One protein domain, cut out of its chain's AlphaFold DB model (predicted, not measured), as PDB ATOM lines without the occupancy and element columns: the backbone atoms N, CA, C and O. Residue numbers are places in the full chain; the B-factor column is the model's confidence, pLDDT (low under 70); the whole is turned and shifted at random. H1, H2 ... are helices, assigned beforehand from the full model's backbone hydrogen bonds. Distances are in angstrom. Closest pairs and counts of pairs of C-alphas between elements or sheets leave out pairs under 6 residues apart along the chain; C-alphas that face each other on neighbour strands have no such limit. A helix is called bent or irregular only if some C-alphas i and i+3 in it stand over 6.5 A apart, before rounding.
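What this domain is: This is residues 13 to 188 of the 188 residues of an uncharacterized protein of Penicillium chrysogenum (UniProt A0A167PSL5). A long helical hairpin, H5 and H6, makes the longest axis; H1 packs along part of H5, and the helical hairpin of H2 and H3 packs on H5 through H2, which crosses it steeply. H4 lies beyond H3 at that end, followed by a long loop whose residues 84 to 93 stick out, while residues 177 to 188, with the last part of H6, stick out as an arm. The printed part has 176 residues with six named helices, H1 to H6 in chain order, and no named strand; the class is all helix. The whole is loose and elongated, with a radius of gyration of the C-alphas of 21.4 A and spans of 71 by 42 by 25 A.

Where its parts are: H6, the longest helix, is residues 144 to 186, 65.0 A from C-alpha 144 at (-8.914, 16.647, -36.348) to C-alpha 186 at (-33.143, 56.162, 9.202). It has a kink of 28 degrees near residue 176 and is only just irregular, with C-alphas 144 and 147 6.7 A apart. H5 is residues 110 to 136, 38.5 A long. H1 is residues 13 to 34, 32.1 A long, from C-alpha 13 at (3.289, 27.063, -44.779); it has a kink of 27 degrees near residue 28 and is only just irregular, with C-alphas 28 and 31 6.7 A apart. H2 is residues 36 to 51, 21.6 A; H3 is residues 55 to 64, 14.7 A; H4 is residues 73 to 83, 15.1 A.

How they stand to each other: H5 is the hub, touching H1, H2 and H6. H6 touches it with residues 146 to 165 alone, closest at the C-alphas of Asn 123 and Ala 154, 4.4 A, at a shallow tilt of 30 degrees, opposite ways. Residues 123 to 134 of H5 touch H1, closest at the C-alphas of Thr 124 and Ala 32, 5.2 A; they run opposite ways at a shallow tilt of 34 degrees, only just short of steep. Residues 114 to 124 of H5 touch H2, closest at the C-alphas of Ala 121 and Arg 39, 5.7 A, at a steep tilt of 47 degrees. H2 touches H3 with residues 42 to 49 alone, the C-alphas of His 45 and Cys 57 being closest at 5.3 A, at a shallow tilt of 29 degrees. H3 and H4 only just touch, with 3 pairs of C-alphas within 8 A, closest at Arg 55 and Leu 79, 6.4 A. The helix packing is part aligned, part crossed, with 3 of 5 touching pairs at a shallow tilt. H4 and H5 are apart. Every O i to N i+4 pair is within hydrogen-bond range in H2, H3, H4 and H5; 16 of 18 are in H1 and 36 of 39 in H6.

The domain as a whole: The two C-alphas farthest apart, those of Leu 140 and Arg 188, are 73.8 A apart. The printed part has no cut. The link from H4 to H5, 26 residues, is long. The mean pLDDT of the printed part is 79.3; residues 72 to 107, 179 to 180 and 188 are under 70.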
ATOM      1  N   ARG A  13       4.547  26.386 -45.123       85.56
ATOM      2  CA  ARG A  13       3.289  27.063 -44.779       85.56
ATOM      3  C   ARG A  13       2.504  26.315 -43.701       85.56
ATOM      4  O   ARG A  13       2.022  26.940 -42.763       85.56
ATOM      5  N   LEU A  14       2.309  25.009 -43.870       83.81
ATOM      6  CA  LEU A  14       1.495  24.225 -42.947       83.81
ATOM      7  C   LEU A  14       2.205  23.986 -41.613       83.81
ATOM      8  O   LEU A  14       1.539  23.858 -40.588       83.81
ATOM      9  N   GLU A  15       3.535  23.955 -41.626       85.56
ATOM     10  CA  GLU A  15       4.350  23.899 -40.415       85.56
ATOM     11  C   GLU A  15       4.233  25.192 -39.592       85.56
ATOM     12  O   GLU A  15       3.950  25.121 -38.399       85.56
ATOM     13  N   TRP A  16       4.316  26.368 -40.229       88.75
ATOM     14  CA  TRP A  16       4.074  27.653 -39.555       88.75
ATOM     15  C   TRP A  16       2.661  27.761 -38.973       88.75
ATOM     16  O   TRP A  16       2.506  28.150 -37.819       88.75
ATOM     17  N   ILE A  17       1.636  27.349 -39.728       88.38
ATOM     18  CA  ILE A  17       0.246  27.333 -39.237       88.38
ATOM     19  C   ILE A  17       0.106  26.437 -37.999       88.38
ATOM     20  O   ILE A  17      -0.622  26.781 -37.066       88.38
ATOM     21  N   GLU A  18       0.791  25.292 -37.970       87.31
ATOM     22  CA  GLU A  18       0.776  24.412 -36.803       87.31
ATOM     23  C   GLU A  18       1.448  25.081 -35.597       87.31
ATOM     24  O   GLU A  18       0.847  25.099 -34.524       87.31
ATOM     25  N   ILE A  19       2.636  25.671 -35.766       89.06
ATOM     26  CA  ILE A  19       3.351  26.377 -34.688       89.06
ATOM     27  C   ILE A  19       2.481  27.499 -34.111       89.06
ATOM     28  O   ILE A  19       2.294  27.566 -32.895       89.06
ATOM     29  N   ASP A  20       1.883  28.326 -34.969       92.06
ATOM     30  CA  ASP A  20       0.980  29.396 -34.545       92.06
ATOM     31  C   ASP A  20      -0.211  28.836 -33.759       92.06
ATOM     32  O   ASP A  20      -0.568  29.353 -32.698       92.06
ATOM     33  N   SER A  21      -0.802  27.729 -34.222       89.31
ATOM     34  CA  SER A  21      -1.912  27.079 -33.521       89.31
ATOM     35  C   SER A  21      -1.507  26.533 -32.146       89.31
ATOM     36  O   SER A  21      -2.271  26.657 -31.187       89.31
ATOM     37  N   GLN A  22      -0.292  25.990 -32.012       90.19
ATOM     38  CA  GLN A  22       0.235  25.499 -30.740       90.19
ATOM     39  C   GLN A  22       0.492  26.648 -29.764       90.19
ATOM     40  O   GLN A  22       0.145  26.529 -28.588       90.19
ATOM     41  N   ILE A  23       1.025  27.777 -30.239       92.25
ATOM     42  CA  ILE A  23       1.226  28.982 -29.423       92.25
ATOM     43  C   ILE A  23      -0.121  29.549 -28.959       92.25
ATOM     44  O   ILE A  23      -0.282  29.864 -27.779       92.25
ATOM     45  N   LEU A  24      -1.114  29.635 -29.850       91.38
ATOM     46  CA  LEU A  24      -2.458  30.106 -29.501       91.38
ATOM     47  C   LEU A  24      -3.112  29.218 -28.438       91.38
ATOM     48  O   LEU A  24      -3.669  29.733 -27.466       91.38
ATOM     49  N   VAL A  25      -3.012  27.894 -28.578       91.19
ATOM     50  CA  VAL A  25      -3.517  26.958 -27.565       91.19
ATOM     51  C   VAL A  25      -2.751  27.098 -26.253       91.19
ATOM     52  O   VAL A  25      -3.381  27.108 -25.196       91.19
ATOM     53  N   ALA A  26      -1.426  27.259 -26.297       90.00
ATOM     54  CA  ALA A  26      -0.611  27.462 -25.103       90.00
ATOM     55  C   ALA A  26      -1.075  28.702 -24.328       90.00
ATOM     56  O   ALA A  26      -1.396  28.610 -23.142       90.00
ATOM     57  N   LEU A  27      -1.194  29.842 -25.016       92.00
ATOM     58  CA  LEU A  27      -1.667  31.104 -24.444       92.00
ATOM     59  C   LEU A  27      -3.075  30.975 -23.859       92.00
ATOM     60  O   LEU A  27      -3.352  31.514 -22.788       92.00
ATOM     61  N   LEU A  28      -3.953  30.229 -24.529       88.75
ATOM     62  CA  LEU A  28      -5.308  29.995 -24.049       88.75
ATOM     63  C   LEU A  28      -5.352  29.103 -22.798       88.75
ATOM     64  O   LEU A  28      -6.222  29.292 -21.945       88.75
ATOM     65  N   CYS A  29      -4.417  28.155 -22.680       90.56
ATOM     66  CA  CYS A  29      -4.335  27.218 -21.561       90.56
ATOM     67  C   CYS A  29      -3.705  27.827 -20.299       90.56
ATOM     68  O   CYS A  29      -4.055  27.431 -19.183       90.56
ATOM     69  N   VAL A  30      -2.815  28.817 -20.447       92.31
ATOM     70  CA  VAL A  30      -2.110  29.466 -19.326       92.31
ATOM     71  C   VAL A  30      -3.071  29.955 -18.228       92.31
ATOM     72  O   VAL A  30      -2.867  29.583 -17.070       92.31
ATOM     73  N   PRO A  31      -4.157  30.700 -18.523       89.94
ATOM     74  CA  PRO A  31      -5.107  31.124 -17.497       89.94
ATOM     75  C   PRO A  31      -5.792  29.968 -16.759       89.94
ATOM     76  O   PRO A  31      -6.042  30.075 -15.558       89.94
ATOM     77  N   ALA A  32      -6.120  28.862 -17.439       88.62
ATOM     78  CA  ALA A  32      -6.784  27.748 -16.767       88.62
ATOM     79  C   ALA A  32      -5.837  26.931 -15.897       88.62
ATOM     80  O   ALA A  32      -6.296  26.415 -14.878       88.62
ATOM     81  N   PHE A  33      -4.555  26.835 -16.260       91.19
ATOM     82  CA  PHE A  33      -3.536  26.217 -15.412       91.19
ATOM     83  C   PHE A  33      -3.155  27.107 -14.231       91.19
ATOM     84  O   PHE A  33      -3.094  26.618 -13.108       91.19
ATOM     85  N   ALA A  34      -3.006  28.417 -14.443       92.88
ATOM     86  CA  ALA A  34      -2.731  29.363 -13.363       92.88
ATOM     87  C   ALA A  34      -3.839  29.355 -12.296       92.88
ATOM     88  O   ALA A  34      -3.569  29.400 -11.099       92.88
ATOM     89  N   LEU A  35      -5.101  29.239 -12.724       91.19
ATOM     90  CA  LEU A  35      -6.258  29.170 -11.827       91.19
ATOM     91  C   LEU A  35      -6.632  27.738 -11.411       91.19
ATOM     92  O   LEU A  35      -7.538  27.568 -10.592       91.19
ATOM     93  N   ALA A  36      -5.959  26.711 -11.941       92.69
ATOM     94  CA  ALA A  36      -6.216  25.310 -11.613       92.69
ATOM     95  C   ALA A  36      -6.188  25.018 -10.104       92.69
ATOM     96  O   ALA A  36      -7.170  24.447  -9.623       92.69
ATOM     97  N   PRO A  37      -5.154  25.410  -9.324       91.94
ATOM     98  CA  PRO A  37      -5.091  25.048  -7.907       91.94
ATOM     99  C   PRO A  37      -6.283  25.593  -7.116       91.94
ATOM    100  O   PRO A  37      -6.834  24.897  -6.267       91.94
ATOM    101  N   LEU A  38      -6.747  26.799  -7.445       91.06
ATOM    102  CA  LEU A  38      -7.909  27.409  -6.801       91.06
ATOM    103  C   LEU A  38      -9.202  26.670  -7.168       91.06
ATOM    104  O   LEU A  38      -9.984  26.320  -6.290       91.06
ATOM    105  N   ARG A  39      -9.400  26.362  -8.455       93.00
ATOM    106  CA  ARG A  39     -10.595  25.647  -8.936       93.00
ATOM    107  C   ARG A  39     -10.696  24.237  -8.357       93.00
ATOM    108  O   ARG A  39     -11.787  23.809  -7.985       93.00
ATOM    109  N   TYR A  40      -9.573  23.529  -8.244       93.19
ATOM    110  CA  TYR A  40      -9.540  22.192  -7.651       93.19
ATOM    111  C   TYR A  40      -9.645  22.211  -6.125       93.19
ATOM    112  O   TYR A  40     -10.269  21.316  -5.563       93.19
ATOM    113  N   ARG A  41      -9.122  23.240  -5.445       92.94
ATOM    114  CA  ARG A  41      -9.384  23.464  -4.014       92.94
ATOM    115  C   ARG A  41     -10.880  23.650  -3.754       92.94
ATOM    116  O   ARG A  41     -11.431  23.017  -2.856       92.94
ATOM    117  N   ASP A  42     -11.545  24.479  -4.555       91.88
ATOM    118  CA  ASP A  42     -12.984  24.720  -4.435       91.88
ATOM    119  C   ASP A  42     -13.786  23.431  -4.712       91.88
ATOM    120  O   ASP A  42     -14.698  23.092  -3.953       91.88
ATOM    121  N   LEU A  43     -13.388  22.645  -5.726       92.62
ATOM    122  CA  LEU A  43     -13.961  21.320  -5.993       92.62
ATOM    123  C   LEU A  43     -13.726  20.338  -4.838       92.62
ATOM    124  O   LEU A  43     -14.630  19.588  -4.484       92.62
ATOM    125  N   TYR A  44     -12.547  20.343  -4.216       92.94
ATOM    126  CA  TYR A  44     -12.243  19.488  -3.069       92.94
ATOM    127  C   TYR A  44     -13.165  19.782  -1.881       92.94
ATOM    128  O   TYR A  44     -13.721  18.859  -1.282       92.94
ATOM    129  N   HIS A  45     -13.386  21.061  -1.560       88.31
ATOM    130  CA  HIS A  45     -14.340  21.444  -0.517       88.31
ATOM    131  C   HIS A  45     -15.772  21.034  -0.872       88.31
ATOM    132  O   HIS A  45     -16.488  20.530  -0.004       88.31
ATOM    133  N   LEU A  46     -16.164  21.170  -2.141       90.12
ATOM    134  CA  LEU A  46     -17.468  20.721  -2.620       90.12
ATOM    135  C   LEU A  46     -17.642  19.199  -2.488       90.12
ATOM    136  O   LEU A  46     -18.663  18.729  -1.985       90.12
ATOM    137  N   LEU A  47     -16.639  18.423  -2.896       90.56
ATOM    138  CA  LEU A  47     -16.652  16.964  -2.800       90.56
ATOM    139  C   LEU A  47     -16.701  16.504  -1.344       90.56
ATOM    140  O   LEU A  47     -17.490  15.622  -1.023       90.56
ATOM    141  N   ARG A  48     -15.940  17.130  -0.436       87.69
ATOM    142  CA  ARG A  48     -16.036  16.830   1.003       87.69
ATOM    143  C   ARG A  48     -17.405  17.173   1.585       87.69
ATOM    144  O   ARG A  48     -17.902  16.437   2.434       87.69
ATOM    145  N   TYR A  49     -18.046  18.238   1.114       84.44
ATOM    146  CA  TYR A  49     -19.420  18.540   1.502       84.44
ATOM    147  C   TYR A  49     -20.411  17.482   0.989       84.44
ATOM    148  O   TYR A  49     -21.256  17.021   1.751       84.44
ATOM    149  N   ARG A  50     -20.300  17.048  -0.272       86.75
ATOM    150  CA  ARG A  50     -21.239  16.089  -0.879       86.75
ATOM    151  C   ARG A  50     -21.028  14.642  -0.429       86.75
ATOM    152  O   ARG A  50     -22.009  13.956  -0.167       86.75
ATOM    153  N   LEU A  51     -19.778  14.190  -0.331       87.00
ATOM    154  CA  LEU A  51     -19.420  12.805  -0.003       87.00
ATOM    155  C   LEU A  51     -19.294  12.578   1.504       87.00
ATOM    156  O   LEU A  51     -19.834  11.609   2.025       87.00
ATOM    157  N   CYS A  52     -18.615  13.477   2.220       80.44
ATOM    158  CA  CYS A  52     -18.407  13.339   3.666       80.44
ATOM    159  C   CYS A  52     -19.494  14.048   4.489       80.44
ATOM    160  O   CYS A  52     -19.383  14.098   5.711       80.44
ATOM    161  N   ARG A  53     -20.500  14.655   3.835       77.25
ATOM    162  CA  ARG A  53     -21.571  15.453   4.466       77.25
ATOM    163  C   ARG A  53     -21.044  16.562   5.391       77.25
ATOM    164  O   ARG A  53     -21.767  17.056   6.251       77.25
ATOM    165  N   ASN A  54     -19.783  16.973   5.201       76.88
ATOM    166  CA  ASN A  54     -19.110  17.947   6.050       76.88
ATOM    167  C   ASN A  54     -19.603  19.347   5.688       76.88
ATOM    168  O   ASN A  54     -19.134  19.974   4.734       76.88
ATOM    169  N   ARG A  55     -20.584  19.829   6.450       75.31
ATOM    170  CA  ARG A  55     -21.222  21.112   6.177       75.31
ATOM    171  C   ARG A  55     -20.293  22.311   6.439       75.31
ATOM    172  O   ARG A  55     -20.420  23.323   5.755       75.31
ATOM    173  N   GLY A  56     -19.279  22.180   7.299       74.50
ATOM    174  CA  GLY A  56     -18.260  23.219   7.507       74.50
ATOM    175  C   GLY A  56     -17.476  23.574   6.232       74.50
ATOM    176  O   GLY A  56     -17.102  24.729   6.026       74.50
ATOM    177  N   CYS A  57     -17.295  22.619   5.311       79.44
ATOM    178  CA  CYS A  57     -16.693  22.895   3.999       79.44
ATOM    179  C   CYS A  57     -17.570  23.801   3.122       79.44
ATOM    180  O   CYS A  57     -17.033  24.598   2.352       79.44
ATOM    181  N   LEU A  58     -18.896  23.723   3.260       81.19
ATOM    182  CA  LEU A  58     -19.816  24.591   2.533       81.19
ATOM    183  C   LEU A  58     -19.768  26.030   3.059       81.19
ATOM    184  O   LEU A  58     -19.795  26.949   2.245       81.19
ATOM    185  N   ARG A  59     -19.597  26.244   4.375       79.06
ATOM    186  CA  ARG A  59     -19.369  27.598   4.924       79.06
ATOM    187  C   ARG A  59     -18.111  28.237   4.334       79.06
ATOM    188  O   ARG A  59     -18.161  29.371   3.870       79.06
ATOM    189  N   LYS A  60     -17.001  27.490   4.263       83.75
ATOM    190  CA  LYS A  60     -15.754  27.974   3.632       83.75
ATOM    191  C   LYS A  60     -15.971  28.348   2.163       83.75
ATOM    192  O   LYS A  60     -15.521  29.398   1.714       83.75
ATOM    193  N   LEU A  61     -16.704  27.512   1.429       85.69
ATOM    194  CA  LEU A  61     -16.998  27.739   0.014       85.69
ATOM    195  C   LEU A  61     -17.923  28.947  -0.211       85.69
ATOM    196  O   LEU A  61     -17.739  29.683  -1.183       85.69
ATOM    197  N   ALA A  62     -18.871  29.168   0.702       84.50
ATOM    198  CA  ALA A  62     -19.713  30.356   0.730       84.50
ATOM    199  C   ALA A  62     -18.899  31.620   1.029       84.50
ATOM    200  O   ALA A  62     -19.065  32.614   0.333       84.50
ATOM    201  N   GLY A  63     -17.953  31.557   1.972       82.00
ATOM    202  CA  GLY A  63     -17.030  32.657   2.261       82.00
ATOM    203  C   GLY A  63     -16.191  33.064   1.044       82.00
ATOM    204  O   GLY A  63     -16.058  34.251   0.754       82.00
ATOM    205  N   TYR A  64     -15.685  32.094   0.273       85.25
ATOM    206  CA  TYR A  64     -14.944  32.378  -0.965       85.25
ATOM    207  C   TYR A  64     -15.809  32.962  -2.086       85.25
ATOM    208  O   TYR A  64     -15.294  33.684  -2.933       85.25
ATOM    209  N   ASN A  65     -17.105  32.649  -2.112       86.81
ATOM    210  CA  ASN A  65     -18.050  33.114  -3.131       86.81
ATOM    211  C   ASN A  65     -19.035  34.152  -2.577       86.81
ATOM    212  O   ASN A  65     -20.126  34.316  -3.122       86.81
ATOM    213  N   LYS A  66     -18.642  34.872  -1.519       81.69
ATOM    214  CA  LYS A  66     -19.496  35.831  -0.811       81.69
ATOM    215  C   LYS A  66     -19.983  36.988  -1.672       81.69
ATOM    216  O   LYS A  66     -20.850  37.718  -1.230       81.69
ATOM    217  N   ASP A  67     -19.425  37.208  -2.856       81.31
ATOM    218  CA  ASP A  67     -19.870  38.308  -3.712       81.31
ATOM    219  C   ASP A  67     -21.261  38.008  -4.289       81.31
ATOM    220  O   ASP A  67     -22.138  38.861  -4.265       81.31
ATOM    221  N   TRP A  68     -21.506  36.757  -4.693       83.31
ATOM    222  CA  TRP A  68     -22.723  36.359  -5.411       83.31
ATOM    223  C   TRP A  68     -23.531  35.247  -4.722       83.31
ATOM    224  O   TRP A  68     -24.696  35.042  -5.054       83.31
ATOM    225  N   PHE A  69     -22.934  34.495  -3.791       84.31
ATOM    226  CA  PHE A  69     -23.573  33.359  -3.128       84.31
ATOM    227  C   PHE A  69     -23.991  33.720  -1.696       84.31
ATOM    228  O   PHE A  69     -23.158  34.107  -0.875       84.31
ATOM    229  N   ARG A  70     -25.285  33.576  -1.386       78.81
ATOM    230  CA  ARG A  70     -25.861  33.791  -0.045       78.81
ATOM    231  C   ARG A  70     -26.447  32.482   0.493       78.81
ATOM    232  O   ARG A  70     -27.310  31.875  -0.146       78.81
ATOM    233  N   VAL A  71     -25.990  32.048   1.668       70.31
ATOM    234  CA  VAL A  71     -26.488  30.835   2.341       70.31
ATOM    235  C   VAL A  71     -27.822  31.131   3.032       70.31
ATOM    236  O   VAL A  71     -28.034  32.224   3.544       70.31
ATOM    237  N   TYR A  72     -28.746  30.166   3.007       65.31
ATOM    238  CA  TYR A  72     -30.049  30.284   3.664       65.31
ATOM    239  C   TYR A  72     -29.928  30.238   5.196       65.31
ATOM    240  O   TYR A  72     -29.290  29.323   5.717       65.31
ATOM    241  N   GLY A  73     -30.612  31.134   5.913       56.25
ATOM    242  CA  GLY A  73     -30.579  31.206   7.382       56.25
ATOM    243  C   GLY A  73     -30.944  29.901   8.112       56.25
ATOM    244  O   GLY A  73     -30.218  29.504   9.016       56.25
ATOM    245  N   ASP A  74     -31.976  29.145   7.698       51.59
ATOM    246  CA  ASP A  74     -32.271  27.847   8.358       51.59
ATOM    247  C   ASP A  74     -31.226  26.772   8.033       51.59
ATOM    248  O   ASP A  74     -31.060  25.790   8.765       51.59
ATOM    249  N   PHE A  75     -30.548  26.909   6.891       57.19
ATOM    250  CA  PHE A  75     -29.455  26.018   6.528       57.19
ATOM    251  C   PHE A  75     -28.229  26.302   7.399       57.19
ATOM    252  O   PHE A  75     -27.567  25.353   7.816       57.19
ATOM    253  N   GLU A  76     -27.989  27.576   7.717       57.41
ATOM    254  CA  GLU A  76     -26.963  28.061   8.642       57.41
ATOM    255  C   GLU A  76     -27.263  27.674  10.101       57.41
ATOM    256  O   GLU A  76     -26.419  27.090  10.771       57.41
ATOM    257  N   ALA A  77     -28.511  27.811  10.552       52.50
ATOM    258  CA  ALA A  77     -28.930  27.349  11.876       52.50
ATOM    259  C   ALA A  77     -28.779  25.821  12.049       52.50
ATOM    260  O   ALA A  77     -28.326  25.347  13.089       52.50
ATOM    261  N   LYS A  78     -29.106  25.021  11.018       55.03
ATOM    262  CA  LYS A  78     -28.857  23.560  11.018       55.03
ATOM    263  C   LYS A  78     -27.370  23.211  11.000       55.03
ATOM    264  O   LYS A  78     -26.976  22.186  11.542       55.03
ATOM    265  N   LEU A  79     -26.573  24.038  10.337       59.84
ATOM    266  CA  LEU A  79     -25.119  23.962  10.302       59.84
ATOM    267  C   LEU A  79     -24.530  24.178  11.705       59.84
ATOM    268  O   LEU A  79     -23.688  23.395  12.138       59.84
ATOM    269  N   ASP A  80     -24.999  25.201  12.416       58.47
ATOM    270  CA  ASP A  80     -24.495  25.592  13.738       58.47
ATOM    271  C   ASP A  80     -24.931  24.625  14.848       58.47
ATOM    272  O   ASP A  80     -24.139  24.311  15.736       58.47
ATOM    273  N   LEU A  81     -26.146  24.071  14.759       58.25
ATOM    274  CA  LEU A  81     -26.631  23.017  15.661       58.25
ATOM    275  C   LEU A  81     -25.798  21.725  15.587       58.25
ATOM    276  O   LEU A  81     -25.653  21.041  16.596       58.25
ATOM    277  N   GLU A  82     -25.254  21.380  14.415       52.78
ATOM    278  CA  GLU A  82     -24.401  20.191  14.241       52.78
ATOM    279  C   GLU A  82     -22.930  20.464  14.620       52.78
ATOM    280  O   GLU A  82     -22.279  19.587  15.191       52.78
ATOM    281  N   ASP A  83     -22.410  21.674  14.376       54.31
ATOM    282  CA  ASP A  83     -21.032  22.060  14.743       54.31
ATOM    283  C   ASP A  83     -20.856  22.227  16.263       54.31
ATOM    284  O   ASP A  83     -19.782  21.975  16.803       54.31
ATOM    285  N   ALA A  84     -21.932  22.559  16.986       53.78
ATOM    286  CA  ALA A  84     -21.942  22.578  18.449       53.78
ATOM    287  C   ALA A  84     -21.645  21.198  19.082       53.78
ATOM    288  O   ALA A  84     -21.279  21.133  20.256       53.78
ATOM    289  N   GLY A  85     -21.766  20.102  18.317       47.66
ATOM    290  CA  GLY A  85     -21.405  18.745  18.739       47.66
ATOM    291  C   GLY A  85     -19.959  18.329  18.432       47.66
ATOM    292  O   GLY A  85     -19.507  17.310  18.951       47.66
ATOM    293  N   VAL A  86     -19.216  19.090  17.618       51.84
ATOM    294  CA  VAL A  86     -17.842  18.767  17.199       51.84
ATOM    295  C   VAL A  86     -16.919  19.875  17.695       51.84
ATOM    296  O   VAL A  86     -16.741  20.920  17.082       51.84
ATOM    297  N   THR A  87     -16.385  19.666  18.891       42.12
ATOM    298  CA  THR A  87     -15.592  20.629  19.653       42.12
ATOM    299  C   THR A  87     -14.467  21.286  18.844       42.12
ATOM    300  O   THR A  87     -13.606  20.611  18.292       42.12
ATOM    301  N   ARG A  88     -14.487  22.627  18.864       46.72
ATOM    302  CA  ARG A  88     -13.373  23.554  19.142       46.72
ATOM    303  C   ARG A  88     -11.987  22.979  18.840       46.72
ATOM    304  O   ARG A  88     -11.388  22.371  19.710       46.72
ATOM    305  N   GLU A  89     -11.471  23.255  17.653       37.53
ATOM    306  CA  GLU A  89     -10.058  23.530  17.372       37.53
ATOM    307  C   GLU A  89      -9.926  23.710  15.858       37.53
ATOM    308  O   GLU A  89     -10.653  23.098  15.082       37.53
ATOM    309  N   ILE A  90      -8.981  24.544  15.433       44.66
ATOM    310  CA  ILE A  90      -8.740  24.991  14.052       44.66
ATOM    311  C   ILE A  90      -9.467  26.301  13.682       44.66
ATOM    312  O   ILE A  90     -10.379  26.362  12.860       44.66
ATOM    313  N   THR A  91      -8.905  27.357  14.276       37.06
ATOM    314  CA  THR A  91      -8.336  28.497  13.539       37.06
ATOM    315  C   THR A  91      -9.332  29.557  13.077       37.06
ATOM    316  O   THR A  91      -9.967  29.465  12.028       37.06
ATOM    317  N   GLU A  92      -9.379  30.604  13.907       46.53
ATOM    318  CA  GLU A  92      -9.531  32.000  13.504       46.53
ATOM    319  C   GLU A  92      -8.832  32.301  12.173       46.53
ATOM    320  O   GLU A  92      -7.795  31.722  11.865       46.53
ATOM    321  N   ASP A  93      -9.376  33.290  11.470       38.88
ATOM    322  CA  ASP A  93      -8.859  33.954  10.271       38.88
ATOM    323  C   ASP A  93      -9.581  33.562   8.961       38.88
ATOM    324  O   ASP A  93      -9.643  32.404   8.555       38.88
ATOM    325  N   TYR A  94     -10.157  34.584   8.313       40.00
ATOM    326  CA  TYR A  94     -10.993  34.634   7.090       40.00
ATOM    327  C   TYR A  94     -12.532  34.546   7.137       40.00
ATOM    328  O   TYR A  94     -13.148  34.820   6.105       40.00
ATOM    329  N   CYS A  95     -13.204  34.262   8.257       43.16
ATOM    330  CA  CYS A  95     -14.686  34.204   8.287       43.16
ATOM    331  C   CYS A  95     -15.334  34.941   9.472       43.16
ATOM    332  O   CYS A  95     -16.410  34.561   9.918       43.16
ATOM    333  N   SER A  96     -14.715  36.012   9.971       30.36
ATOM    334  CA  SER A  96     -15.267  36.826  11.065       30.36
ATOM    335  C   SER A  96     -15.961  38.084  10.538       30.36
ATOM    336  O   SER A  96     -15.627  39.204  10.902       30.36
ATOM    337  N   GLY A  97     -16.913  37.907   9.630       33.59
ATOM    338  CA  GLY A  97     -18.025  38.842   9.504       33.59
ATOM    339  C   GLY A  97     -19.266  38.065   9.916       33.59
ATOM    340  O   GLY A  97     -19.350  36.898   9.529       33.59
ATOM    341  N   PRO A  98     -20.206  38.633  10.695       33.66
ATOM    342  CA  PRO A  98     -21.486  37.977  10.880       33.66
ATOM    343  C   PRO A  98     -22.033  37.743   9.474       33.66
ATOM    344  O   PRO A  98     -22.286  38.699   8.738       33.66
ATOM    345  N   VAL A  99     -22.143  36.479   9.064       46.31
ATOM    346  CA  VAL A  99     -22.988  36.130   7.931       46.31
ATOM    347  C   VAL A  99     -24.381  36.408   8.468       46.31
ATOM    348  O   VAL A  99     -24.989  35.583   9.137       46.31
ATOM    349  N   ALA A 100     -24.803  37.668   8.361       41.00
ATOM    350  CA  ALA A 100     -26.137  38.066   8.740       41.00
ATOM    351  C   ALA A 100     -27.044  37.183   7.896       41.00
ATOM    352  O   ALA A 100     -26.977  37.263   6.667       41.00
ATOM    353  N   ALA A 101     -27.774  36.283   8.563       48.75
ATOM    354  CA  ALA A 101     -28.672  35.332   7.939       48.75
ATOM    355  C   ALA A 101     -29.499  36.091   6.906       48.75
ATOM    356  O   ALA A 101     -30.366  36.894   7.260       48.75
ATOM    357  N   ALA A 102     -29.146  35.917   5.633       48.09
ATOM    358  CA  ALA A 102     -29.741  36.729   4.598       48.09
ATOM    359  C   ALA A 102     -31.237  36.385   4.577       48.09
ATOM    360  O   ALA A 102     -31.585  35.197   4.661       48.09
ATOM    361  N   PRO A 103     -32.130  37.385   4.520       50.78
ATOM    362  CA  PRO A 103     -33.561  37.130   4.538       50.78
ATOM    363  C   PRO A 103     -33.923  36.131   3.425       50.78
ATOM    364  O   PRO A 103     -33.291  36.122   2.372       50.78
ATOM    365  N   LEU A 104     -34.919  35.261   3.653       54.38
ATOM    366  CA  LEU A 104     -35.270  34.110   2.789       54.38
ATOM    367  C   LEU A 104     -35.292  34.428   1.279       54.38
ATOM    368  O   LEU A 104     -34.958  33.576   0.458       54.38
ATOM    369  N   HIS A 105     -35.644  35.660   0.907       53.31
ATOM    370  CA  HIS A 105     -35.701  36.121  -0.478       53.31
ATOM    371  C   HIS A 105     -34.325  36.262  -1.169       53.31
ATOM    372  O   HIS A 105     -34.257  36.221  -2.401       53.31
ATOM    373  N   LEU A 106     -33.245  36.392  -0.393       60.44
ATOM    374  CA  LEU A 106     -31.869  36.613  -0.841       60.44
ATOM    375  C   LEU A 106     -31.057  35.320  -0.998       60.44
ATOM    376  O   LEU A 106     -29.950  35.353  -1.529       60.44
ATOM    377  N   SER A 107     -31.573  34.183  -0.521       65.75
ATOM    378  CA  SER A 107     -30.810  32.937  -0.515       65.75
ATOM    379  C   SER A 107     -30.618  32.362  -1.920       65.75
ATOM    380  O   SER A 107     -31.568  32.152  -2.683       65.75
ATOM    381  N   THR A 108     -29.364  32.056  -2.248       75.31
ATOM    382  CA  THR A 108     -28.988  31.395  -3.493       75.31
ATOM    383  C   THR A 108     -29.169  29.886  -3.358       75.31
ATOM    384  O   THR A 108     -28.797  29.270  -2.359       75.31
ATOM    385  N   SER A 109     -29.711  29.246  -4.395       80.12
ATOM    386  CA  SER A 109     -29.885  27.793  -4.382       80.12
ATOM    387  C   SER A 109     -28.527  27.066  -4.419       80.12
ATOM    388  O   SER A 109     -27.703  27.384  -5.283       80.12
ATOM    389  N   PRO A 110     -28.282  26.058  -3.556       81.38
ATOM    390  CA  PRO A 110     -26.969  25.419  -3.424       81.38
ATOM    391  C   PRO A 110     -26.520  24.681  -4.690       81.38
ATOM    392  O   PRO A 110     -25.328  24.584  -4.947       81.38
ATOM    393  N   TRP A 111     -27.446  24.216  -5.537       85.94
ATOM    394  CA  TRP A 111     -27.074  23.545  -6.788       85.94
ATOM    395  C   TRP A 111     -26.338  24.473  -7.767       85.94
ATOM    396  O   TRP A 111     -25.540  23.992  -8.568       85.94
ATOM    397  N   LYS A 112     -26.574  25.793  -7.708       89.94
ATOM    398  CA  LYS A 112     -25.884  26.761  -8.577       89.94
ATOM    399  C   LYS A 112     -24.400  26.837  -8.235       89.94
ATOM    400  O   LYS A 112     -23.570  26.928  -9.135       89.94
ATOM    401  N   LEU A 113     -24.069  26.747  -6.946       90.69
ATOM    402  CA  LEU A 113     -22.690  26.674  -6.471       90.69
ATOM    403  C   LEU A 113     -22.001  25.419  -6.996       90.69
ATOM    404  O   LEU A 113     -20.939  25.519  -7.606       90.69
ATOM    405  N   ASP A 114     -22.642  24.262  -6.829       91.75
ATOM    406  CA  ASP A 114     -22.141  22.998  -7.358       91.75
ATOM    407  C   ASP A 114     -21.880  23.089  -8.862       91.75
ATOM    408  O   ASP A 114     -20.797  22.744  -9.329       91.75
ATOM    409  N   PHE A 115     -22.857  23.597  -9.613       94.12
ATOM    410  CA  PHE A 115     -22.763  23.756 -11.057       94.12
ATOM    411  C   PHE A 115     -21.579  24.645 -11.462       94.12
ATOM    412  O   PHE A 115     -20.761  24.239 -12.287       94.12
ATOM    413  N   VAL A 116     -21.428  25.821 -10.844       95.12
ATOM    414  CA  VAL A 116     -20.319  26.750 -11.125       95.12
ATOM    415  C   VAL A 116     -18.963  26.106 -10.843       95.12
ATOM    416  O   VAL A 116     -18.045  26.229 -11.657       95.12
ATOM    417  N   VAL A 117     -18.821  25.428  -9.702       94.56
ATOM    418  CA  VAL A 117     -17.567  24.775  -9.303       94.56
ATOM    419  C   VAL A 117     -17.218  23.639 -10.266       94.56
ATOM    420  O   VAL A 117     -16.087  23.587 -10.755       94.56
ATOM    421  N   TRP A 118     -18.187  22.793 -10.626       94.94
ATOM    422  CA  TRP A 118     -17.990  21.734 -11.618       94.94
ATOM    423  C   TRP A 118     -17.617  22.287 -12.991       94.94
ATOM    424  O   TRP A 118     -16.648  21.827 -13.588       94.94
ATOM    425  N   CYS A 119     -18.313  23.314 -13.482       95.81
ATOM    426  CA  CYS A 119     -17.988  23.946 -14.757       95.81
ATOM    427  C   CYS A 119     -16.578  24.562 -14.767       95.81
ATOM    428  O   CYS A 119     -15.851  24.415 -15.750       95.81
ATOM    429  N   LYS A 120     -16.152  25.216 -13.679       94.69
ATOM    430  CA  LYS A 120     -14.783  25.747 -13.551       94.69
ATOM    431  C   LYS A 120     -13.735  24.628 -13.575       94.69
ATOM    432  O   LYS A 120     -12.722  24.774 -14.259       94.69
ATOM    433  N   ALA A 121     -13.976  23.522 -12.870       95.44
ATOM    434  CA  ALA A 121     -13.074  22.371 -12.858       95.44
ATOM    435  C   ALA A 121     -13.001  21.678 -14.231       95.44
ATOM    436  O   ALA A 121     -11.907  21.449 -14.748       95.44
ATOM    437  N   LEU A 122     -14.154  21.430 -14.864       95.00
ATOM    438  CA  LEU A 122     -14.239  20.837 -16.200       95.00
ATOM    439  C   LEU A 122     -13.567  21.716 -17.260       95.00
ATOM    440  O   LEU A 122     -12.872  21.188 -18.119       95.00
ATOM    441  N   ASN A 123     -13.677  23.046 -17.171       95.62
ATOM    442  CA  ASN A 123     -12.929  23.947 -18.053       95.62
ATOM    443  C   ASN A 123     -11.414  23.680 -17.985       95.62
ATOM    444  O   ASN A 123     -10.781  23.546 -19.030       95.62
ATOM    445  N   THR A 124     -10.838  23.555 -16.786       94.50
ATOM    446  CA  THR A 124      -9.407  23.237 -16.635       94.50
ATOM    447  C   THR A 124      -9.081  21.823 -17.125       94.50
ATOM    448  O   THR A 124      -8.056  21.639 -17.776       94.50
ATOM    449  N   ALA A 125      -9.941  20.833 -16.876       94.94
ATOM    450  CA  ALA A 125      -9.740  19.464 -17.357       94.94
ATOM    451  C   ALA A 125      -9.753  19.369 -18.896       94.94
ATOM    452  O   ALA A 125      -8.886  18.721 -19.487       94.94
ATOM    453  N   PHE A 126     -10.681  20.060 -19.564       94.81
ATOM    454  CA  PHE A 126     -10.737  20.109 -21.027       94.81
ATOM    455  C   PHE A 126      -9.550  20.867 -21.630       94.81
ATOM    456  O   PHE A 126      -9.038  20.454 -22.668       94.81
ATOM    457  N   GLN A 127      -9.051  21.918 -20.971       93.94
ATOM    458  CA  GLN A 127      -7.825  22.596 -21.414       93.94
ATOM    459  C   GLN A 127      -6.569  21.742 -21.197       93.94
ATOM    460  O   GLN A 127      -5.704  21.712 -22.068       93.94
ATOM    461  N   ALA A 128      -6.495  20.967 -20.111       93.06
ATOM    462  CA  ALA A 128      -5.438  19.970 -19.922       93.06
ATOM    463  C   ALA A 128      -5.472  18.892 -21.014       93.06
ATOM    464  O   ALA A 128      -4.439  18.521 -21.563       93.06
ATOM    465  N   THR A 129      -6.673  18.436 -21.369       92.12
ATOM    466  CA  THR A 129      -6.892  17.463 -22.446       92.12
ATOM    467  C   THR A 129      -6.469  18.036 -23.802       92.12
ATOM    468  O   THR A 129      -5.762  17.376 -24.559       92.12
ATOM    469  N   LEU A 130      -6.827  19.292 -24.087       92.12
ATOM    470  CA  LEU A 130      -6.411  20.004 -25.294       92.12
ATOM    471  C   LEU A 130      -4.884  20.133 -25.384       92.12
ATOM    472  O   LEU A 130      -4.307  19.827 -26.426       92.12
ATOM    473  N   ALA A 131      -4.236  20.542 -24.292       91.75
ATOM    474  CA  ALA A 131      -2.782  20.626 -24.198       91.75
ATOM    475  C   ALA A 131      -2.120  19.254 -24.420       91.75
ATOM    476  O   ALA A 131      -1.161  19.145 -25.182       91.75
ATOM    477  N   GLY A 132      -2.683  18.196 -23.830       90.50
ATOM    478  CA  GLY A 132      -2.241  16.819 -24.041       90.50
ATOM    479  C   GLY A 132      -2.353  16.377 -25.502       90.50
ATOM    480  O   GLY A 132      -1.420  15.778 -26.027       90.50
ATOM    481  N   PHE A 133      -3.443  16.717 -26.196       89.06
ATOM    482  CA  PHE A 133      -3.583  16.402 -27.621       89.06
ATOM    483  C   PHE A 133      -2.608  17.185 -28.506       89.06
ATOM    484  O   PHE A 133      -2.083  16.620 -29.461       89.06
ATOM    485  N   MET A 134      -2.359  18.462 -28.202       87.38
ATOM    486  CA  MET A 134      -1.463  19.297 -29.011       87.38
ATOM    487  C   MET A 134       0.013  18.936 -28.834       87.38
ATOM    488  O   MET A 134       0.751  18.933 -29.814       87.38
ATOM    489  N   TRP A 135       0.447  18.619 -27.613       87.44
ATOM    490  CA  TRP A 135       1.858  18.335 -27.323       87.44
ATOM    491  C   TRP A 135       2.193  16.844 -27.242       87.44
ATOM    492  O   TRP A 135       3.364  16.480 -27.284       87.44
ATOM    493  N   GLY A 136       1.186  15.976 -27.127       86.31
ATOM    494  CA  GLY A 136       1.370  14.526 -27.046       86.31
ATOM    495  C   GLY A 136       1.316  13.797 -28.391       86.31
ATOM    496  O   GLY A 136       1.902  12.724 -28.510       86.31
ATOM    497  N   TYR A 137       0.640  14.349 -29.405       86.06
ATOM    498  CA  TYR A 137       0.487  13.707 -30.716       86.06
ATOM    499  C   TYR A 137       1.350  14.365 -31.789       86.06
ATOM    500  O   TYR A 137       1.532  15.580 -31.821       86.06
ATOM    501  N   LYS A 138       1.827  13.549 -32.734       82.88
ATOM    502  CA  LYS A 138       2.421  14.054 -33.974       82.88
ATOM    503  C   LYS A 138       1.323  14.657 -34.849       82.88
ATOM    504  O   LYS A 138       0.208  14.143 -34.894       82.88
ATOM    505  N   ARG A 139       1.661  15.716 -35.590       73.31
ATOM    506  CA  ARG A 139       0.725  16.499 -36.419       73.31
ATOM    507  C   ARG A 139      -0.186  15.651 -37.318       73.31
ATOM    508  O   ARG A 139      -1.357  15.976 -37.461       73.31
ATOM    509  N   LEU A 140       0.345  14.585 -37.918       75.06
ATOM    510  CA  LEU A 140      -0.392  13.736 -38.863       75.06
ATOM    511  C   LEU A 140      -1.290  12.695 -38.184       75.06
ATOM    512  O   LEU A 140      -2.274  12.269 -38.776       75.06
ATOM    513  N   ASP A 141      -0.992  12.341 -36.935       82.31
ATOM    514  CA  ASP A 141      -1.730  11.329 -36.174       82.31
ATOM    515  C   ASP A 141      -2.810  11.957 -35.276       82.31
ATOM    516  O   ASP A 141      -3.545  11.248 -34.586       82.31
ATOM    517  N   ARG A 142      -2.914  13.297 -35.255       81.81
ATOM    518  CA  ARG A 142      -3.879  14.013 -34.417       81.81
ATOM    519  C   ARG A 142      -5.287  13.900 -35.014       81.81
ATOM    520  O   ARG A 142      -5.521  14.406 -36.113       81.81
ATOM    521  N   PRO A 143      -6.270  13.342 -34.284       84.00
ATOM    522  CA  PRO A 143      -7.648  13.346 -34.749       84.00
ATOM    523  C   PRO A 143      -8.155  14.797 -34.878       84.00
ATOM    524  O   PRO A 143      -8.153  15.525 -33.877       84.00
ATOM    525  N   PRO A 144      -8.629  15.234 -36.063       75.94
ATOM    526  CA  PRO A 144      -8.914  16.647 -36.348       75.94
ATOM    527  C   PRO A 144     -10.064  17.231 -35.513       75.94
ATOM    528  O   PRO A 144     -10.145  18.441 -35.315       75.94
ATOM    529  N   TRP A 145     -10.941  16.378 -34.983       83.56
ATOM    530  CA  TRP A 145     -12.066  16.776 -34.136       83.56
ATOM    531  C   TRP A 145     -11.688  16.964 -32.660       83.56
ATOM    532  O   TRP A 145     -12.381  17.669 -31.932       83.56
ATOM    533  N   SER A 146     -10.609  16.330 -32.187       86.94
ATOM    534  CA  SER A 146     -10.308  16.233 -30.748       86.94
ATOM    535  C   SER A 146      -9.985  17.588 -30.123       86.94
ATOM    536  O   SER A 146     -10.551  17.961 -29.088       86.94
ATOM    537  N   SER A 147      -9.127  18.360 -30.787       86.88
ATOM    538  CA  SER A 147      -8.712  19.686 -30.344       86.88
ATOM    539  C   SER A 147      -9.875  20.679 -30.371       86.88
ATOM    540  O   SER A 147     -10.074  21.432 -29.421       86.88
ATOM    541  N   THR A 148     -10.685  20.658 -31.431       87.69
ATOM    542  CA  THR A 148     -11.807  21.592 -31.594       87.69
ATOM    543  C   THR A 148     -12.933  21.297 -30.609       87.69
ATOM    544  O   THR A 148     -13.415  22.218 -29.955       87.69
ATOM    545  N   ILE A 149     -13.295  20.025 -30.414       93.25
ATOM    546  CA  ILE A 149     -14.304  19.627 -29.424       93.25
ATOM    547  C   ILE A 149     -13.843  19.990 -28.008       93.25
ATOM    548  O   ILE A 149     -14.598  20.625 -27.273       93.25
ATOM    549  N   SER A 150     -12.596  19.677 -27.640       93.06
ATOM    550  CA  SER A 150     -12.067  20.009 -26.306       93.06
ATOM    551  C   SER A 150     -12.082  21.518 -26.046       93.06
ATOM    552  O   SER A 150     -12.482  21.965 -24.970       93.06
ATOM    553  N   MET A 151     -11.703  22.317 -27.047       91.88
ATOM    554  CA  MET A 151     -11.711  23.778 -26.968       91.88
ATOM    555  C   MET A 151     -13.130  24.338 -26.811       91.88
ATOM    556  O   MET A 151     -13.365  25.161 -25.924       91.88
ATOM    557  N   LEU A 152     -14.087  23.870 -27.619       94.62
ATOM    558  CA  LEU A 152     -15.485  24.301 -27.535       94.62
ATOM    559  C   LEU A 152     -16.079  23.999 -26.159       94.62
ATOM    560  O   LEU A 152     -16.600  24.905 -25.510       94.62
ATOM    561  N   PHE A 153     -15.922  22.768 -25.667       95.69
ATOM    562  CA  PHE A 153     -16.404  22.392 -24.337       95.69
ATOM    563  C   PHE A 153     -15.756  23.225 -23.231       95.69
ATOM    564  O   PHE A 153     -16.458  23.701 -22.335       95.69
ATOM    565  N   ALA A 154     -14.443  23.470 -23.309       94.56
ATOM    566  CA  ALA A 154     -13.761  24.324 -22.347       94.56
ATOM    567  C   ALA A 154     -14.401  25.720 -22.292       94.56
ATOM    568  O   ALA A 154     -14.758  26.189 -21.206       94.56
ATOM    569  N   PHE A 155     -14.586  26.379 -23.439       94.81
ATOM    570  CA  PHE A 155     -15.204  27.705 -23.482       94.81
ATOM    571  C   PHE A 155     -16.662  27.704 -23.027       94.81
ATOM    572  O   PHE A 155     -17.062  28.594 -22.274       94.81
ATOM    573  N   SER A 156     -17.445  26.696 -23.409       96.50
ATOM    574  CA  SER A 156     -18.832  26.561 -22.968       96.50
ATOM    575  C   SER A 156     -18.934  26.438 -21.447       96.50
ATOM    576  O   SER A 156     -19.737  27.142 -20.836       96.50
ATOM    577  N   CYS A 157     -18.089  25.621 -20.807       95.75
ATOM    578  CA  CYS A 157     -18.091  25.470 -19.351       95.75
ATOM    579  C   CYS A 157     -17.796  26.792 -18.629       95.75
ATOM    580  O   CYS A 157     -18.508  27.155 -17.691       95.75
ATOM    581  N   ILE A 158     -16.772  27.540 -19.060       95.06
ATOM    582  CA  ILE A 158     -16.439  28.806 -18.392       95.06
ATOM    583  C   ILE A 158     -17.479  29.896 -18.673       95.06
ATOM    584  O   ILE A 158     -17.781  30.679 -17.773       95.06
ATOM    585  N   ALA A 159     -18.063  29.931 -19.875       96.62
ATOM    586  CA  ALA A 159     -19.144  30.851 -20.211       96.62
ATOM    587  C   ALA A 159     -20.378  30.589 -19.339       96.62
ATOM    588  O   ALA A 159     -20.874  31.511 -18.697       96.62
ATOM    589  N   MET A 160     -20.809  29.328 -19.233       96.88
ATOM    590  CA  MET A 160     -21.931  28.915 -18.385       96.88
ATOM    591  C   MET A 160     -21.710  29.308 -16.921       96.88
ATOM    592  O   MET A 160     -22.574  29.950 -16.329       96.88
ATOM    593  N   ALA A 161     -20.528  29.013 -16.367       94.94
ATOM    594  CA  ALA A 161     -20.186  29.382 -14.995       94.94
ATOM    595  C   ALA A 161     -20.244  30.903 -14.767       94.94
ATOM    596  O   ALA A 161     -20.777  31.367 -13.758       94.94
ATOM    597  N   LYS A 162     -19.706  31.693 -15.703       94.50
ATOM    598  CA  LYS A 162     -19.731  33.158 -15.609       94.50
ATOM    599  C   LYS A 162     -21.143  33.722 -15.741       94.50
ATOM    600  O   LYS A 162     -21.480  34.627 -14.987       94.50
ATOM    601  N   ILE A 163     -21.968  33.182 -16.640       96.62
ATOM    602  CA  ILE A 163     -23.366  33.602 -16.811       96.62
ATOM    603  C   ILE A 163     -24.150  33.353 -15.524       96.62
ATOM    604  O   ILE A 163     -24.826  34.258 -15.048       96.62
ATOM    605  N   THR A 164     -24.024  32.171 -14.917       94.06
ATOM    606  CA  THR A 164     -24.721  31.882 -13.657       94.06
ATOM    607  C   THR A 164     -24.288  32.815 -12.533       94.06
ATOM    608  O   THR A 164     -25.142  33.337 -11.829       94.06
ATOM    609  N   VAL A 165     -22.984  33.088 -12.402       93.50
ATOM    610  CA  VAL A 165     -22.481  34.031 -11.391       93.50
ATOM    611  C   VAL A 165     -23.012  35.440 -11.651       93.50
ATOM    612  O   VAL A 165     -23.473  36.088 -10.724       93.50
ATOM    613  N   PHE A 166     -23.008  35.898 -12.904       93.69
ATOM    614  CA  PHE A 166     -23.489  37.229 -13.276       93.69
ATOM    615  C   PHE A 166     -24.988  37.421 -13.013       93.69
ATOM    616  O   PHE A 166     -25.405  38.469 -12.525       93.69
ATOM    617  N   LEU A 167     -25.807  36.415 -13.330       92.44
ATOM    618  CA  LEU A 167     -27.248  36.471 -13.088       92.44
ATOM    619  C   LEU A 167     -27.568  36.499 -11.588       92.44
ATOM    620  O   LEU A 167     -28.444  37.259 -11.176       92.44
ATOM    621  N   GLU A 168     -26.855  35.713 -10.776       90.31
ATOM    622  CA  GLU A 168     -27.039  35.739  -9.321       90.31
ATOM    623  C   GLU A 168     -26.501  37.025  -8.692       90.31
ATOM    624  O   GLU A 168     -27.191  37.606  -7.865       90.31
ATOM    625  N   ASP A 169     -25.333  37.511  -9.116       89.00
ATOM    626  CA  ASP A 169     -24.772  38.783  -8.645       89.00
ATOM    627  C   ASP A 169     -25.737  39.946  -8.901       89.00
ATOM    628  O   ASP A 169     -26.048  40.728  -8.004       89.00
ATOM    629  N   ARG A 170     -26.305  40.010 -10.112       89.50
ATOM    630  CA  ARG A 170     -27.325  41.007 -10.449       89.50
ATOM    631  C   ARG A 170     -28.550  40.885  -9.545       89.50
ATOM    632  O   ARG A 170     -29.023  41.890  -9.029       89.50
ATOM    633  N   ARG A 171     -29.036  39.662  -9.324       85.62
ATOM    634  CA  ARG A 171     -30.186  39.411  -8.449       85.62
ATOM    635  C   ARG A 171     -29.918  39.848  -7.008       85.62
ATOM    636  O   ARG A 171     -30.798  40.440  -6.397       85.62
ATOM    637  N   VAL A 172     -28.740  39.549  -6.463       83.62
ATOM    638  CA  VAL A 172     -28.356  39.937  -5.097       83.62
ATOM    639  C   VAL A 172     -28.304  41.458  -4.979       83.62
ATOM    640  O   VAL A 172     -28.920  42.025  -4.080       83.62
ATOM    641  N   ARG A 173     -27.669  42.132  -5.941       83.12
ATOM    642  CA  ARG A 173     -27.578  43.597  -5.971       83.12
ATOM    643  C   ARG A 173     -28.939  44.287  -6.057       83.12
ATOM    644  O   ARG A 173     -29.146  45.292  -5.383       83.12
ATOM    645  N   ASP A 174     -29.862  43.753  -6.856       84.12
ATOM    646  CA  ASP A 174     -31.211  44.313  -7.000       84.12
ATOM    647  C   ASP A 174     -32.017  44.219  -5.688       84.12
ATOM    648  O   ASP A 174     -32.863  45.069  -5.413       84.12
ATOM    649  N   LEU A 175     -31.737  43.208  -4.859       80.31
ATOM    650  CA  LEU A 175     -32.423  42.980  -3.587       80.31
ATOM    651  C   LEU A 175     -31.766  43.716  -2.401       80.31
ATOM    652  O   LEU A 175     -32.477  44.136  -1.494       80.31
ATOM    653  N   GLU A 176     -30.447  43.937  -2.417       76.94
ATOM    654  CA  GLU A 176     -29.724  44.697  -1.376       76.94
ATOM    655  C   GLU A 176     -29.874  46.232  -1.531       76.94
ATOM    656  O   GLU A 176     -29.764  46.994  -0.562       76.94
ATOM    657  N   ALA A 177     -30.160  46.717  -2.744       78.31
ATOM    658  CA  ALA A 177     -30.346  48.142  -3.036       78.31
ATOM    659  C   ALA A 177     -31.439  48.854  -2.192       78.31
ATOM    660  O   ALA A 177     -31.164  49.933  -1.666       78.31
ATOM    661  N   PRO A 178     -32.664  48.317  -2.016       76.31
ATOM    662  CA  PRO A 178     -33.693  48.984  -1.211       76.31
ATOM    663  C   PRO A 178     -33.384  48.997   0.293       76.31
ATOM    664  O   PRO A 178     -33.652  50.000   0.955       76.31
ATOM    665  N   GLU A 179     -32.803  47.926   0.842       69.56
ATOM    666  CA  GLU A 179     -32.459  47.858   2.271       69.56
ATOM    667  C   GLU A 179     -31.376  48.874   2.634       69.56
ATOM    668  O   GLU A 179     -31.496  49.595   3.626       69.56
ATOM    669  N   THR A 180     -30.346  48.990   1.794       68.88
ATOM    670  CA  THR A 180     -29.276  49.969   2.012       68.88
ATOM    671  C   THR A 180     -29.818  51.400   2.014       68.88
ATOM    672  O   THR A 180     -29.495  52.160   2.924       68.88
ATOM    673  N   ILE A 181     -30.703  51.765   1.079       74.62
ATOM    674  CA  ILE A 181     -31.333  53.101   1.025       74.62
ATOM    675  C   ILE A 181     -32.144  53.406   2.296       74.62
ATOM    676  O   ILE A 181     -32.077  54.523   2.820       74.62
ATOM    677  N   LEU A 182     -32.889  52.429   2.820       73.81
ATOM    678  CA  LEU A 182     -33.671  52.602   4.048       73.81
ATOM    679  C   LEU A 182     -32.777  52.844   5.269       73.81
ATOM    680  O   LEU A 182     -33.052  53.755   6.049       73.81
ATOM    681  N   LEU A 183     -31.680  52.094   5.405       73.31
ATOM    682  CA  LEU A 183     -30.722  52.283   6.500       73.31
ATOM    683  C   LEU A 183     -30.088  53.681   6.472       73.31
ATOM    684  O   LEU A 183     -30.005  54.336   7.511       73.31
ATOM    685  N   TRP A 184     -29.721  54.178   5.286       72.44
ATOM    686  CA  TRP A 184     -29.216  55.546   5.120       72.44
ATOM    687  C   TRP A 184     -30.254  56.619   5.467       72.44
ATOM    688  O   TRP A 184     -29.887  57.696   5.929       72.44
ATOM    689  N   THR A 185     -31.541  56.337   5.252       74.19
ATOM    690  CA  THR A 185     -32.630  57.282   5.535       74.19
ATOM    691  C   THR A 185     -32.956  57.350   7.030       74.19
ATOM    692  O   THR A 185     -33.276  58.421   7.524       74.19
ATOM    693  N   ILE A 186     -32.850  56.234   7.759       76.94
ATOM    694  CA  ILE A 186     -33.143  56.162   9.202       76.94
ATOM    695  C   ILE A 186     -32.022  56.782  10.056       76.94
ATOM    696  O   ILE A 186     -32.281  57.255  11.159       76.94
ATOM    697  N   GLN A 187     -30.776  56.786   9.573       71.81
ATOM    698  CA  GLN A 187     -29.640  57.369  10.303       71.81
ATOM    699  C   GLN A 187     -29.494  58.896  10.167       71.81
ATOM    700  O   GLN A 187     -28.548  59.455  10.728       71.81
ATOM    701  N   ARG A 188     -30.380  59.574   9.432       57.72
ATOM    702  CA  ARG A 188     -30.364  61.030   9.241       57.72
ATOM    703  C   ARG A 188     -31.531  61.682   9.973       57.72
ATOM    704  O   ARG A 188     -31.294  62.771  10.538       57.72
TER     705      ARG A 188